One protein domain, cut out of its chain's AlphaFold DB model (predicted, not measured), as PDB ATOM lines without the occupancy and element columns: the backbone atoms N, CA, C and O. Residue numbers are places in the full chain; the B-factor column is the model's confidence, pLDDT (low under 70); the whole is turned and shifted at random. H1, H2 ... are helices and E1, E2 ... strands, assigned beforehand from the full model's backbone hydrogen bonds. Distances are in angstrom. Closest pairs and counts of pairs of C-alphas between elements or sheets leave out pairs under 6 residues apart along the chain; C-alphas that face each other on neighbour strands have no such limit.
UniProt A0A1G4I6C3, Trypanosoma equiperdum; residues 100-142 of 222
ATOM      1  N   GLN A 100     229.315 213.332 222.373       44.09
ATOM      2  CA  GLN A 100     228.773 212.524 223.478       44.09
ATOM      3  C   GLN A 100     229.820 211.597 224.110       44.09
ATOM      4  O   GLN A 100     229.855 211.473 225.334       44.09
ATOM      5  N   ALA A 101     230.710 211.002 223.307       50.22
ATOM      6  CA  ALA A 101     231.780 210.141 223.819       50.22
ATOM      7  C   ALA A 101     232.766 210.920 224.709       50.22
ATOM      8  O   ALA A 101     233.156 210.445 225.774       50.22
ATOM      9  N   LYS A 102     233.102 212.162 224.328       50.06
ATOM     10  CA  LYS A 102     234.039 212.996 225.092       50.06
ATOM     11  C   LYS A 102     233.471 213.459 226.439       50.06
ATOM     12  O   LYS A 102     234.219 213.499 227.408       50.06
ATOM     13  N   GLN A 103     232.172 213.767 226.513       50.28
ATOM     14  CA  GLN A 103     231.516 214.161 227.770       50.28
ATOM     15  C   GLN A 103     231.375 212.986 228.749       50.28
ATOM     16  O   GLN A 103     231.669 213.142 229.933       50.28
ATOM     17  N   GLN A 104     231.016 211.793 228.258       55.19
ATOM     18  CA  GLN A 104     230.954 210.591 229.099       55.19
ATOM     19  C   GLN A 104     232.335 210.152 229.598       55.19
ATOM     20  O   GLN A 104     232.461 209.737 230.749       55.19
ATOM     21  N   ALA A 105     233.383 210.277 228.777       59.81
ATOM     22  CA  ALA A 105     234.744 209.939 229.190       59.81
ATOM     23  C   ALA A 105     235.240 210.837 230.339       59.81
ATOM     24  O   ALA A 105     235.824 210.333 231.297       59.81
ATOM     25  N   THR A 106     234.966 212.147 230.296       60.56
ATOM     26  CA  THR A 106     235.359 213.073 231.373       60.56
ATOM     27  C   THR A 106     234.619 212.815 232.684       60.56
ATOM     28  O   THR A 106     235.237 212.854 233.744       60.56
ATOM     29  N   GLU A 107     233.328 212.485 232.628       67.06
ATOM     30  CA  GLU A 107     232.512 212.245 233.826       67.06
ATOM     31  C   GLU A 107     232.916 210.949 234.550       67.06
ATOM     32  O   GLU A 107     232.991 210.908 235.778       67.06
ATOM     33  N   ILE A 108     233.272 209.899 233.800       72.88
ATOM     34  CA  ILE A 108     233.752 208.633 234.374       72.88
ATOM     35  C   ILE A 108     235.132 208.811 235.027       72.88
ATOM     36  O   ILE A 108     235.378 208.252 236.096       72.88
ATOM     37  N   VAL A 109     236.024 209.606 234.424       73.81
ATOM     38  CA  VAL A 109     237.343 209.919 235.006       73.81
ATOM     39  C   VAL A 109     237.184 210.622 236.356       73.81
ATOM     40  O   VAL A 109     237.807 210.211 237.338       73.81
ATOM     41  N   GLU A 110     236.341 211.656 236.424       77.00
ATOM     42  CA  GLU A 110     236.096 212.389 237.669       77.00
ATOM     43  C   GLU A 110     235.463 211.507 238.748       77.00
ATOM     44  O   GLU A 110     235.864 211.584 239.911       77.00
ATOM     45  N   GLU A 111     234.522 210.637 238.380       79.00
ATOM     46  CA  GLU A 111     233.865 209.741 239.330       79.00
ATOM     47  C   GLU A 111     234.837 208.717 239.927       79.00
ATOM     48  O   GLU A 111     234.878 208.548 241.144       79.00
ATOM     49  N   CYS A 112     235.695 208.093 239.116       78.75
ATOM     50  CA  CYS A 112     236.688 207.144 239.624       78.75
ATOM     51  C   CYS A 112     237.692 207.814 240.579       78.75
ATOM     52  O   CYS A 112     237.989 207.277 241.652       78.75
ATOM     53  N   HIS A 113     238.166 209.017 240.242       81.69
ATOM     54  CA  HIS A 113     239.175 209.717 241.040       81.69
ATOM     55  C   HIS A 113     238.699 210.096 242.452       81.69
ATOM     56  O   HIS A 113     239.524 210.176 243.368       81.69
ATOM     57  N   LYS A 114     237.386 210.264 242.681       84.50
ATOM     58  CA  LYS A 114     236.823 210.520 244.025       84.50
ATOM     59  C   LYS A 114     237.107 209.393 245.021       84.50
ATOM     60  O   LYS A 114     237.108 209.628 246.227       84.50
ATOM     61  N   HIS A 115     237.372 208.184 244.533       80.69
ATOM     62  CA  HIS A 115     237.535 206.979 245.344       80.69
ATOM     63  C   HIS A 115     239.003 206.555 245.522       80.69
ATOM     64  O   HIS A 115     239.300 205.408 245.869       80.69
ATOM     65  N   HIS A 116     239.950 207.469 245.296       83.00
ATOM     66  CA  HIS A 116     241.362 207.237 245.601       83.00
ATOM     67  C   HIS A 116     241.582 206.861 247.075       83.00
ATOM     68  O   HIS A 116     240.882 207.309 247.979       83.00
ATOM     69  N   GLY A 117     242.588 206.025 247.323       72.38
ATOM     70  CA  GLY A 117     242.994 205.604 248.661       72.38
ATOM     71  C   GLY A 117     242.167 204.471 249.265       72.38
ATOM     72  O   GLY A 117     242.578 203.931 250.293       72.38
ATOM     73  N   ASN A 118     241.044 204.080 248.650       76.38
ATOM     74  CA  ASN A 118     240.170 203.059 249.213       76.38
ATOM     75  C   ASN A 118     239.573 202.113 248.148       76.38
ATOM     76  O   ASN A 118     238.659 202.457 247.404       76.38
ATOM     77  N   ASN A 119     240.072 200.871 248.137       74.88
ATOM     78  CA  ASN A 119     239.646 199.816 247.212       74.88
ATOM     79  C   ASN A 119     238.171 199.412 247.396       74.88
ATOM     80  O   ASN A 119     237.496 199.095 246.421       74.88
ATOM     81  N   THR A 120     237.640 199.418 248.627       77.88
ATOM     82  CA  THR A 120     236.272 198.927 248.877       77.88
ATOM     83  C   THR A 120     235.193 199.864 248.353       77.88
ATOM     84  O   THR A 120     234.082 199.402 248.110       77.88
ATOM     85  N   ILE A 121     235.518 201.140 248.135       80.38
ATOM     86  CA  ILE A 121     234.586 202.141 247.595       80.38
ATOM     87  C   ILE A 121     234.845 202.475 246.120       80.38
ATOM     88  O   ILE A 121     234.103 203.265 245.555       80.38
ATOM     89  N   CYS A 122     235.875 201.895 245.496       81.06
ATOM     90  CA  CYS A 122     236.159 202.094 244.076       81.06
ATOM     91  C   CYS A 122     235.101 201.363 243.218       81.06
ATOM     92  O   CYS A 122     234.993 200.135 243.328       81.06
ATOM     93  N   PRO A 123     234.331 202.064 242.360       79.25
ATOM     94  CA  PRO A 123     233.279 201.452 241.549       79.25
ATOM     95  C   PRO A 123     233.864 200.467 240.530       79.25
ATOM     96  O   PRO A 123     234.466 200.850 239.529       79.25
ATOM     97  N   LYS A 124     233.721 199.163 240.784       80.25
ATOM     98  CA  LYS A 124     234.344 198.109 239.961       80.25
ATOM     99  C   LYS A 124     233.675 197.899 238.607       80.25
ATOM    100  O   LYS A 124     234.179 197.120 237.802       80.25
ATOM    101  N   ASP A 125     232.532 198.522 238.355       76.06
ATOM    102  CA  ASP A 125     231.830 198.495 237.077       76.06
ATOM    103  C   ASP A 125     232.600 199.306 236.027       76.06
ATOM    104  O   ASP A 125     232.952 198.755 234.979       76.06
ATOM    105  N   LYS A 126     232.972 200.550 236.351       77.75
ATOM    106  CA  LYS A 126     233.606 201.509 235.425       77.75
ATOM    107  C   LYS A 126     235.052 201.864 235.765       77.75
ATOM    108  O   LYS A 126     235.745 202.410 234.913       77.75
ATOM    109  N   CYS A 127     235.525 201.524 236.962       81.88
ATOM    110  CA  CYS A 127     236.861 201.850 237.454       81.88
ATOM    111  C   CYS A 127     237.645 200.586 237.847       81.88
ATOM    112  O   CYS A 127     237.083 199.514 238.087       81.88
ATOM    113  N   THR A 128     238.963 200.727 237.939       81.12
ATOM    114  CA  THR A 128     239.902 199.715 238.420       81.12
ATOM    115  C   THR A 128     240.770 200.320 239.514       81.12
ATOM    116  O   THR A 128     241.305 201.420 239.363       81.12
ATOM    117  N   TYR A 129     240.946 199.584 240.612       77.81
ATOM    118  CA  TYR A 129     241.811 200.002 241.709       77.81
ATOM    119  C   TYR A 129     243.232 199.452 241.539       77.81
ATOM    120  O   TYR A 129     243.444 198.240 241.521       77.81
ATOM    121  N   GLY A 130     244.216 200.342 241.441       79.44
ATOM    122  CA  GLY A 130     245.633 200.002 241.456       79.44
ATOM    123  C   GLY A 130     246.143 199.881 242.889       79.44
ATOM    124  O   GLY A 130     246.390 200.890 243.545       79.44
ATOM    125  N   GLU A 131     246.349 198.656 243.377       72.44
ATOM    126  CA  GLU A 131     246.776 198.406 244.765       72.44
ATOM    127  C   GLU A 131     248.133 199.031 245.117       72.44
ATOM    128  O   GLU A 131     248.320 199.511 246.234       72.44
ATOM    129  N   LYS A 132     249.059 199.085 244.149       73.56
ATOM    130  CA  LYS A 132     250.399 199.669 244.329       73.56
ATOM    131  C   LYS A 132     250.363 201.187 244.500       73.56
ATOM    132  O   LYS A 132     251.120 201.744 245.285       73.56
ATOM    133  N   GLU A 133     249.472 201.846 243.769       74.69
ATOM    134  CA  GLU A 133     249.368 203.308 243.716       74.69
ATOM    135  C   GLU A 133     248.279 203.846 244.645       74.69
ATOM    136  O   GLU A 133     248.209 205.050 244.884       74.69
ATOM    137  N   LYS A 134     247.430 202.951 245.169       77.38
ATOM    138  CA  LYS A 134     246.215 203.259 245.925       77.38
ATOM    139  C   LYS A 134     245.289 204.222 245.171       77.38
ATOM    140  O   LYS A 134     244.715 205.134 245.762       77.38
ATOM    141  N   LYS A 135     245.151 204.036 243.857       79.50
ATOM    142  CA  LYS A 135     244.335 204.889 242.977       79.50
ATOM    143  C   LYS A 135     243.193 204.101 242.354       79.50
ATOM    144  O   LYS A 135     243.356 202.927 242.043       79.50
ATOM    145  N   CYS A 136     242.058 204.761 242.176       78.75
ATOM    146  CA  CYS A 136     240.878 204.245 241.495       78.75
ATOM    147  C   CYS A 136     240.782 204.985 240.161       78.75
ATOM    148  O   CYS A 136     240.388 206.146 240.119       78.75
ATOM    149  N   ASN A 137     241.206 204.331 239.086       81.06
ATOM    150  CA  ASN A 137     241.260 204.932 237.759       81.06
ATOM    151  C   ASN A 137     240.111 204.387 236.908       81.06
ATOM    152  O   ASN A 137     239.707 203.241 237.118       81.06
ATOM    153  N   PRO A 138     239.590 205.148 235.938       79.00
ATOM    154  CA  PRO A 138     238.657 204.601 234.964       79.00
ATOM    155  C   PRO A 138     239.268 203.383 234.277       79.00
ATOM    156  O   PRO A 138     240.465 203.338 233.980       79.00
ATOM    157  N   LYS A 139     238.436 202.373 234.032       78.94
ATOM    158  CA  LYS A 139     238.806 201.290 233.130       78.94
ATOM    159  C   LYS A 139     239.096 201.925 231.785       78.94
ATOM    160  O   LYS A 139     238.263 202.654 231.254       78.94
ATOM    161  N   VAL A 140     240.276 201.644 231.253       60.69
ATOM    162  CA  VAL A 140     240.604 201.994 229.878       60.69
ATOM    163  C   VAL A 140     239.593 201.257 228.997       60.69
ATOM    164  O   VAL A 140     239.685 200.043 228.827       60.69
ATOM    165  N   LEU A 141     238.581 201.967 228.486       45.38
ATOM    166  CA  LEU A 141     238.024 201.615 227.185       45.38
ATOM    167  C   LEU A 141     239.218 201.737 226.237       45.38
ATOM    168  O   LEU A 141     239.857 202.788 226.242       45.38
ATOM    169  N   GLU A 142     239.569 200.688 225.492       33.88
ATOM    170  CA  GLU A 142     240.560 200.796 224.417       33.88
ATOM    171  C   GLU A 142     240.041 201.767 223.340       33.88
ATOM    172  O   GLU A 142     239.538 201.373 222.293       33.88
TER     173      GLU A 142
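What this domain is: This is residues 100 to 142 of the 222 residues of a protein of Trypanosoma equiperdum (UniProt A0A1G4I6C3). One helix, H1, packs with its later part, residues 105 to 113, on a small two-stranded hairpin, E1 and E2, mainly on the E2 side. A long loop, residues 114 to 126, leads from the end of the helix to the hairpin, and a short tail, residues 139 to 142, follows E2. The printed part has 43 residues, with one named helix and two named strands in the order H1, E1, E2; the sheet has the order E1 - E2 and is antiparallel, and the class is mixed, helices and strands. The whole is compact, with a radius of gyration of the C-alphas of 10.1 A, but its outline is elongated, 31 by 19 by 16 A.

How they stand to each other: H1, residues 100 to 113, comes first, and in its backbone every O i to N i+4 pair is within hydrogen-bond range. A long link of 13 residues joins it to E1, residues 127 to 130. A tight link of 4 residues then leads from E1 to E2, residues 135 to 138. E1 and E2 form a hairpin of antiparallel neighbour strands, with 148 degrees between their directions. The C-alphas of Cys 127 and Pro 138 face each other at 4.1 A, and those of Gly 130 and Lys 135 at 5.3 A. Within hydrogen-bond range across the pair are, for instance, N 128 and O 137 at 2.7 A, and N 130 and O 135 at 2.8 A. H1 and E2 have 10 pairs of C-alphas within 8 A; the closest C-alphas are those of Cys 112 and Asn 137, 5.4 A apart. H1 and E1 have 1 such pair, the C-alphas of Cys 112 and Cys 127, 5.7 A apart.

Where its parts are: H1 begins at C-alpha 100, at (228.773, 212.524, 223.478), and ends at C-alpha 113, at (239.175, 209.717, 241.040), 20.6 A from first to last C-alpha. E1 runs from Cys 127 to Gly 130 and E2 from Lys 135 to Pro 138, each 9.8 A from first to last C-alpha. C-alpha 138, where E2 ends, is at (238.657, 204.601, 234.964).

The domain as a whole: The two C-alphas farthest apart are those of Gln 100 and Lys 132, at 32.7 A. The printed part has no cut. Residues 114 to 126 hold no named element, and their C-alphas lie 6 to 13 A from the mean of all C-alphas. The mean pLDDT of the printed part is 71.6, and residues 100 to 107 and 140 to 142 are under 70.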